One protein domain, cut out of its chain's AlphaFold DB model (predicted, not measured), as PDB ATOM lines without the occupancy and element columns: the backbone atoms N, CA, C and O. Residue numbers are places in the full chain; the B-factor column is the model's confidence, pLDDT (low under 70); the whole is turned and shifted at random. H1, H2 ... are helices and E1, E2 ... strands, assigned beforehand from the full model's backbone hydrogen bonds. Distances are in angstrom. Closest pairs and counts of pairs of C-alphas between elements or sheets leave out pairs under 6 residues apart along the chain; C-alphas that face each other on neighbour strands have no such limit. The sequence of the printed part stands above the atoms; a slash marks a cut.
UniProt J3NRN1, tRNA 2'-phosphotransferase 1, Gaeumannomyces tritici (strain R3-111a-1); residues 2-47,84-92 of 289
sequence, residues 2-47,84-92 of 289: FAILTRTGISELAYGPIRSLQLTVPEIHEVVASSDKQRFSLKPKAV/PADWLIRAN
ATOM      1  N   PHE A   2     119.674  68.364 112.766       54.06
ATOM      2  CA  PHE A   2     119.441  69.802 112.784       54.06
ATOM      3  C   PHE A   2     118.599  70.185 111.565       54.06
ATOM      4  O   PHE A   2     118.912  69.771 110.451       54.06
ATOM      5  N   ALA A   3     117.527  70.943 111.770       56.97
ATOM      6  CA  ALA A   3     116.825  71.630 110.702       56.97
ATOM      7  C   ALA A   3     117.526  72.969 110.461       56.97
ATOM      8  O   ALA A   3     117.735  73.739 111.401       56.97
ATOM      9  N   ILE A   4     117.893  73.224 109.205       58.88
ATOM     10  CA  ILE A   4     118.304  74.558 108.769       58.88
ATOM     11  C   ILE A   4     117.047  75.412 108.789       58.88
ATOM     12  O   ILE A   4     116.018  75.009 108.240       58.88
ATOM     13  N   LEU A   5     117.117  76.573 109.430       69.44
ATOM     14  CA  LEU A   5     115.974  77.467 109.470       69.44
ATOM     15  C   LEU A   5     115.780  78.243 108.157       69.44
ATOM     16  O   LEU A   5     114.831  78.998 108.099       69.44
ATOM     17  N   THR A   6     116.551  78.027 107.082       56.06
ATOM     18  CA  THR A   6     116.325  78.669 105.767       56.06
ATOM     19  C   THR A   6     116.317  77.732 104.573       56.06
ATOM     20  O   THR A   6     116.971  76.687 104.544       56.06
ATOM     21  N   ARG A   7     115.557  78.142 103.548       49.56
ATOM     22  CA  ARG A   7     115.653  77.621 102.182       49.56
ATOM     23  C   ARG A   7     116.673  78.490 101.448       49.56
ATOM     24  O   ARG A   7     116.672  79.703 101.623       49.56
ATOM     25  N   THR A   8     117.553  77.876 100.663       50.91
ATOM     26  CA  THR A   8     118.623  78.545  99.896       50.91
ATOM     27  C   THR A   8     118.186  79.904  99.326       50.91
ATOM     28  O   THR A   8     117.392  79.940  98.389       50.91
ATOM     29  N   GLY A   9     118.708  80.998  99.898       53.34
ATOM     30  CA  GLY A   9     118.577  82.361  99.369       53.34
ATOM     31  C   GLY A   9     117.418  83.229  99.884       53.34
ATOM     32  O   GLY A   9     117.297  84.350  99.406       53.34
ATOM     33  N   ILE A  10     116.579  82.769 100.824       55.81
ATOM     34  CA  ILE A  10     115.517  83.596 101.437       55.81
ATOM     35  C   ILE A  10     115.547  83.413 102.963       55.81
ATOM     36  O   ILE A  10     115.496  82.276 103.439       55.81
ATOM     37  N   SER A  11     115.604  84.517 103.719       62.56
ATOM     38  CA  SER A  11     115.601  84.569 105.197       62.56
ATOM     39  C   SER A  11     114.222  84.225 105.799       62.56
ATOM     40  O   SER A  11     113.652  84.980 106.581       62.56
ATOM     41  N   GLU A  12     113.646  83.086 105.409       64.81
ATOM     42  CA  GLU A  12     112.381  82.538 105.920       64.81
ATOM     43  C   GLU A  12     112.604  81.178 106.585       64.81
ATOM     44  O   GLU A  12     113.388  80.370 106.089       64.81
ATOM     45  N   LEU A  13     111.818  80.882 107.628       73.75
ATOM     46  CA  LEU A  13     111.797  79.585 108.312       73.75
ATOM     47  C   LEU A  13     111.545  78.425 107.331       73.75
ATOM     48  O   LEU A  13     110.455  78.283 106.779       73.75
ATOM     49  N   ALA A  14     112.539  77.556 107.134       69.31
ATOM     50  CA  ALA A  14     112.461  76.463 106.156       69.31
ATOM     51  C   ALA A  14     111.581  75.284 106.588       69.31
ATOM     52  O   ALA A  14     111.033  74.577 105.737       69.31
ATOM     53  N   TYR A  15     111.460  75.023 107.892       75.31
ATOM     54  CA  TYR A  15     110.711  73.866 108.374       75.31
ATOM     55  C   TYR A  15     109.207  74.152 108.362       75.31
ATOM     56  O   TYR A  15     108.716  74.938 109.170       75.31
ATOM     57  N   GLY A  16     108.478  73.486 107.459       72.81
ATOM     58  CA  GLY A  16     107.054  73.721 107.186       72.81
ATOM     59  C   GLY A  16     106.160  73.871 108.428       72.81
ATOM     60  O   GLY A  16     105.459  74.875 108.512       72.81
ATOM     61  N   PRO A  17     106.209  72.952 109.411       78.94
ATOM     62  CA  PRO A  17     105.413  73.074 110.635       78.94
ATOM     63  C   PRO A  17     105.736  74.308 111.486       78.94
ATOM     64  O   PRO A  17     104.830  74.917 112.044       78.94
ATOM     65  N   ILE A  18     107.007  74.710 111.572       74.62
ATOM     66  CA  ILE A  18     107.400  75.938 112.280       74.62
ATOM     67  C   ILE A  18     106.976  77.170 111.464       74.62
ATOM     68  O   ILE A  18     106.419  78.114 112.015       74.62
ATOM     69  N   ARG A  19     107.148  77.133 110.137       74.56
ATOM     70  CA  ARG A  19     106.731  78.204 109.221       74.56
ATOM     71  C   ARG A  19     105.227  78.470 109.280       74.56
ATOM     72  O   ARG A  19     104.817  79.624 109.267       74.56
ATOM     73  N   SER A  20     104.399  77.426 109.375       79.88
ATOM     74  CA  SER A  20     102.940  77.576 109.470       79.88
ATOM     75  C   SER A  20     102.471  78.271 110.747       79.88
ATOM     76  O   SER A  20     101.353  78.771 110.775       79.88
ATOM     77  N   LEU A  21     103.313  78.313 111.784       83.50
ATOM     78  CA  LEU A  21     103.028  79.020 113.033       83.50
ATOM     79  C   LEU A  21     103.411  80.504 112.974       83.50
ATOM     80  O   LEU A  21     103.131  81.216 113.928       83.50
ATOM     81  N   GLN A  22     104.035  80.959 111.877       81.50
ATOM     82  CA  GLN A  22     104.442  82.355 111.663       81.50
ATOM     83  C   GLN A  22     105.333  82.923 112.781       81.50
ATOM     84  O   GLN A  22     105.320  84.121 113.038       81.50
ATOM     85  N   LEU A  23     106.121  82.058 113.424       83.00
ATOM     86  CA  LEU A  23     107.055  82.459 114.473       83.00
ATOM     87  C   LEU A  23     108.232  83.257 113.898       83.00
ATOM     88  O   LEU A  23     108.626  83.093 112.744       83.00
ATOM     89  N   THR A  24     108.840  84.075 114.739       84.94
ATOM     90  CA  THR A  24     110.088  84.798 114.497       84.94
ATOM     91  C   THR A  24     111.263  84.083 115.173       84.94
ATOM     92  O   THR A  24     111.085  83.242 116.057       84.94
ATOM     93  N   VAL A  25     112.501  84.399 114.778       84.81
ATOM     94  CA  VAL A  25     113.705  83.827 115.417       84.81
ATOM     95  C   VAL A  25     113.779  84.153 116.919       84.81
ATOM     96  O   VAL A  25     114.035  83.225 117.689       84.81
ATOM     97  N   PRO A  26     113.494  85.389 117.382       87.06
ATOM     98  CA  PRO A  26     113.409  85.689 118.814       87.06
ATOM     99  C   PRO A  26     112.388  84.827 119.569       87.06
ATOM    100  O   PRO A  26     112.709  84.301 120.632       87.06
ATOM    101  N   GLU A  27     111.201  84.598 119.001       86.88
ATOM    102  CA  GLU A  27     110.195  83.720 119.618       86.88
ATOM    103  C   GLU A  27     110.676  82.263 119.675       86.88
ATOM    104  O   GLU A  27     110.449  81.567 120.661       86.88
ATOM    105  N   ILE A  28     111.406  81.787 118.660       87.19
ATOM    106  CA  ILE A  28     112.031  80.457 118.699       87.19
ATOM    107  C   ILE A  28     113.087  80.388 119.807       87.19
ATOM    108  O   ILE A  28     113.134  79.394 120.533       87.19
ATOM    109  N   HIS A  29     113.915  81.424 119.979       87.44
ATOM    110  CA  HIS A  29     114.856  81.501 121.099       87.44
ATOM    111  C   HIS A  29     114.134  81.415 122.446       87.44
ATOM    112  O   HIS A  29     114.572  80.659 123.313       87.44
ATOM    113  N   GLU A  30     113.025  82.137 122.609       87.75
ATOM    114  CA  GLU A  30     112.223  82.119 123.830       87.75
ATOM    115  C   GLU A  30     111.601  80.741 124.086       87.75
ATOM    116  O   GLU A  30     111.711  80.218 125.193       87.75
ATOM    117  N   VAL A  31     111.023  80.094 123.069       87.44
ATOM    118  CA  VAL A  31     110.447  78.741 123.182       87.44
ATOM    119  C   VAL A  31     111.511  77.702 123.541       87.44
ATOM    120  O   VAL A  31     111.261  76.805 124.348       87.44
ATOM    121  N   VAL A  32     112.707  77.801 122.956       87.12
ATOM    122  CA  VAL A  32     113.829  76.911 123.289       87.12
ATOM    123  C   VAL A  32     114.285  77.156 124.729       87.12
ATOM    124  O   VAL A  32     114.418  76.196 125.488       87.12
ATOM    125  N   ALA A  33     114.460  78.420 125.126       85.62
ATOM    126  CA  ALA A  33     114.923  78.799 126.458       85.62
ATOM    127  C   ALA A  33     113.922  78.428 127.563       85.62
ATOM    128  O   ALA A  33     114.323  77.899 128.597       85.62
ATOM    129  N   SER A  34     112.626  78.638 127.331       84.31
ATOM    130  CA  SER A  34     111.543  78.361 128.285       84.31
ATOM    131  C   SER A  34     111.060  76.905 128.275       84.31
ATOM    132  O   SER A  34     110.151  76.542 129.023       84.31
ATOM    133  N   SER A  35     111.658  76.036 127.450       83.50
ATOM    134  CA  SER A  35     111.246  74.636 127.353       83.50
ATOM    135  C   SER A  35     111.443  73.895 128.682       83.50
ATOM    136  O   SER A  35     112.571  73.690 129.134       83.50
ATOM    137  N   ASP A  36     110.332  73.382 129.227       75.75
ATOM    138  CA  ASP A  36     110.218  72.597 130.469       75.75
ATOM    139  C   ASP A  36     111.264  71.485 130.638       75.75
ATOM    140  O   ASP A  36     111.613  71.106 131.755       75.75
ATOM    141  N   LYS A  37     111.730  70.918 129.521       78.25
ATOM    142  CA  LYS A  37     112.712  69.832 129.503       78.25
ATOM    143  C   LYS A  37     113.925  70.100 128.628       78.25
ATOM    144  O   LYS A  37     114.591  69.138 128.234       78.25
ATOM    145  N   GLN A  38     114.159  71.365 128.266       81.81
ATOM    146  CA  GLN A  38     115.201  71.759 127.315       81.81
ATOM    147  C   GLN A  38     115.193  70.806 126.113       81.81
ATOM    148  O   GLN A  38     116.148  70.081 125.831       81.81
ATOM    149  N   ARG A  39     114.014  70.672 125.492       83.62
ATOM    150  CA  ARG A  39     113.742  69.617 124.500       83.62
ATOM    151  C   ARG A  39     114.497  69.833 123.201       83.62
ATOM    152  O   ARG A  39     114.692  68.879 122.445       83.62
ATOM    153  N   PHE A  40     114.884  71.076 122.962       87.50
ATOM    154  CA  PHE A  40     115.489  71.535 121.735       87.50
ATOM    155  C   PHE A  40     116.778  72.280 122.044       87.50
ATOM    156  O   PHE A  40     116.919  72.875 123.110       87.50
ATOM    157  N   SER A  41     117.683  72.284 121.077       86.44
ATOM    158  CA  SER A  41     118.863  73.137 121.091       86.44
ATOM    159  C   SER A  41     118.949  73.889 119.778       86.44
ATOM    160  O   SER A  41     118.748  73.310 118.706       86.44
ATOM    161  N   LEU A  42     119.269  75.173 119.889       87.31
ATOM    162  CA  LEU A  42     119.518  76.073 118.777       87.31
ATOM    163  C   LEU A  42     121.024  76.362 118.740       87.31
ATOM    164  O   LEU A  42     121.583  76.826 119.733       87.31
ATOM    165  N   LYS A  43     121.691  76.031 117.634       85.75
ATOM    166  CA  LYS A  43     123.135  76.232 117.442       85.75
ATOM    167  C   LYS A  43     123.374  77.147 116.239       85.75
ATOM    168  O   LYS A  43     122.633  77.025 115.261       85.75
ATOM    169  N   PRO A  44     124.382  78.032 116.281       85.75
ATOM    170  CA  PRO A  44     124.785  78.781 115.103       85.75
ATOM    171  C   PRO A  44     125.166  77.822 113.977       85.75
ATOM    172  O   PRO A  44     125.799  76.785 114.205       85.75
ATOM    173  N   LYS A  45     124.779  78.153 112.752       81.75
ATOM    174  CA  LYS A  45     125.250  77.461 111.563       81.75
ATOM    175  C   LYS A  45     126.700  77.885 111.344       81.75
ATOM    176  O   LYS A  45     126.964  79.057 111.100       81.75
ATOM    177  N   ALA A  46     127.635  76.942 111.447       69.19
ATOM    178  CA  ALA A  46     129.034  77.231 111.156       69.19
ATOM    179  C   ALA A  46     129.157  77.794 109.731       69.19
ATOM    180  O   ALA A  46     128.688  77.178 108.767       69.19
ATOM    181  N   VAL A  47     129.774  78.969 109.602       54.38
ATOM    182  CA  VAL A  47     130.195  79.495 108.303       54.38
ATOM    183  C   VAL A  47     131.335  78.596 107.837       54.38
ATOM    184  O   VAL A  47     132.312  78.412 108.559       54.38
ATOM    185  N   PRO A  84     117.138  83.769 110.331       82.81
ATOM    186  CA  PRO A  84     117.022  82.322 110.432       82.81
ATOM    187  C   PRO A  84     118.190  81.576 109.750       82.81
ATOM    188  O   PRO A  84     118.528  80.467 110.158       82.81
ATOM    189  N   ALA A  85     118.848  82.148 108.735       82.94
ATOM    190  CA  ALA A  85     119.924  81.492 107.983       82.94
ATOM    191  C   ALA A  85     121.120  81.091 108.847       82.94
ATOM    192  O   ALA A  85     121.806  80.112 108.528       82.94
ATOM    193  N   ASP A  86     121.314  81.809 109.947       84.94
ATOM    194  CA  ASP A  86     122.452  81.661 110.840       84.94
ATOM    195  C   ASP A  86     122.234  80.582 111.901       84.94
ATOM    196  O   ASP A  86     123.109  80.359 112.735       84.94
ATOM    197  N   TRP A  87     121.098  79.874 111.877       84.44
ATOM    198  CA  TRP A  87     120.720  78.958 112.949       84.44
ATOM    199  C   TRP A  87     120.300  77.566 112.480       84.44
ATOM    200  O   TRP A  87     119.663  77.343 111.446       84.44
ATOM    201  N   LEU A  88     120.634  76.608 113.337       86.19
ATOM    202  CA  LEU A  88     120.288  75.202 113.260       86.19
ATOM    203  C   LEU A  88     119.517  74.809 114.523       86.19
ATOM    204  O   LEU A  88     120.011  75.020 115.627       86.19
ATOM    205  N   ILE A  89     118.351  74.168 114.390       86.38
ATOM    206  CA  ILE A  89     117.576  73.656 115.539       86.38
ATOM    207  C   ILE A  89     117.477  72.132 115.516       86.38
ATOM    208  O   ILE A  89     117.254  71.540 114.464       86.38
ATOM    209  N   ARG A  90     117.599  71.464 116.665       86.00
ATOM    210  CA  ARG A  90     117.358  70.014 116.789       86.00
ATOM    211  C   ARG A  90     116.602  69.666 118.059       86.00
ATOM    212  O   ARG A  90     116.658  70.410 119.030       86.00
ATOM    213  N   ALA A  91     115.993  68.482 118.076       84.31
ATOM    214  CA  ALA A  91     115.613  67.828 119.321       84.31
ATOM    215  C   ALA A  91     116.848  67.233 120.025       84.31
ATOM    216  O   ALA A  91     117.779  66.728 119.378       84.31
ATOM    217  N   ASN A  92     116.837  67.256 121.355       82.31
ATOM    218  CA  ASN A  92     117.928  66.723 122.174       82.31
ATOM    219  C   ASN A  92     117.825  65.204 122.350       82.31
ATOM    220  O   ASN A  92     118.840  64.513 122.311       82.31
TER     221      ASN A  92
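Overview. This is residues 2 to 47 and 84 to 92 of the 289 residues of the protein "tRNA 2'-phosphotransferase 1" of Gaeumannomyces tritici (strain R3-111a-1) (UniProt J3NRN1). A two-stranded antiparallel ribbon, E2 and E3, has helix H2 packed on its E2 side, while the strand E1 and the one-turn helix H1 lie away from the ribbon on a looping first stretch. Residues 3 to 4 of that first stretch add a short antiparallel pairing along E3, and the bend before E1 and the link from H2 to E2 make the two ends of the long axis. The printed part has 55 residues, with two named helices and three named strands in the order E1, H1, H2, E2, E3; the sheet order is E2 - E3. The class is mixed, helices and strands, with under half of the residues, 27 of 55, in named elements. The whole is compact, with a radius of gyration of the C-alphas of 10.8 A and spans of 33 by 26 by 16 A.

Along the chain. Start at Phe 2, whose C-alpha stands at (119.441, 69.802, 112.784), and read on through residues 3 to 9, which belong to no named element. Find C-alpha 10 at (115.517, 83.596, 101.437); there E1 begins, residues 10 to 13, 8.8 A from first to last C-alpha. Two residues later comes H1, residues 16 to 19, which is 4.9 A long. After five more residues look for C-alpha 25 at (113.705, 83.827, 115.417), where H2 begins; it covers residues 25 to 33 and runs 12.2 A to C-alpha 33. Past residues 34 to 39 you reach E2, residues 40 to 44, 13.5 A long. The numbering then jumps from 47 to 84, and E3 follows as residues 87 to 91, 13.8 A long, ending at C-alpha 91 at (115.613, 67.828, 119.321).

Arrangement. Look first at residues 3 to 4, near the beginning of the printed part: they pair antiparallel with residues 88 to 89 of E3. E3 is in turn the antiparallel neighbour of E2, with 157 degrees between their N-to-C directions. C-alphas 40 and 91 face each other at 4.4 A, and so do C-alphas 44 and 87 at 4.6 A. Check the backbone here: N 43 and O 88 are within hydrogen-bond range at 2.8 A, and N 90 and O 41 at 3.0 A. Go next to H2 and E2: their closest C-alphas are those of Val 32 and Phe 40, 5.8 A apart, and 4 pairs of their C-alphas are within 8 A. H2 and E3 are apart. H1 and H2 are apart too, though a tight link joins them. H1 is also apart from E2 and from E3. The closest C-alphas of E1 and H1 are those of Leu 13 and Arg 19, at 5.3 A. E1 pairs with no named strand and is apart from E2 and E3; from H2 it is only just apart, with 8.5 A at the closest. In H2 each O i to N i+4 pair is within hydrogen-bond range, while H1 is too short for such a pair and has its one O i to N i+3 pair within range.

Size, cuts and confidence. To see how large the whole is, go to the two C-alphas farthest apart, those of Gly 9 and Asp 36, 33.7 A from each other. Between residues 47 and 84 the chain is cut: residues 48 to 83 are not printed, and C-alphas 47 and 84 are 13.6 A apart across the gap. The link from E2 to E3 runs across this cut. Of the links that are printed whole, E1 to H1 and H1 to H2 are tight, H2 to E2 is short, and none is long. Read the B-factor column for the model's confidence: the mean pLDDT of the printed part is 76.9, and residues 2 to 12, residue 14 and residues 46 to 47 are under 70.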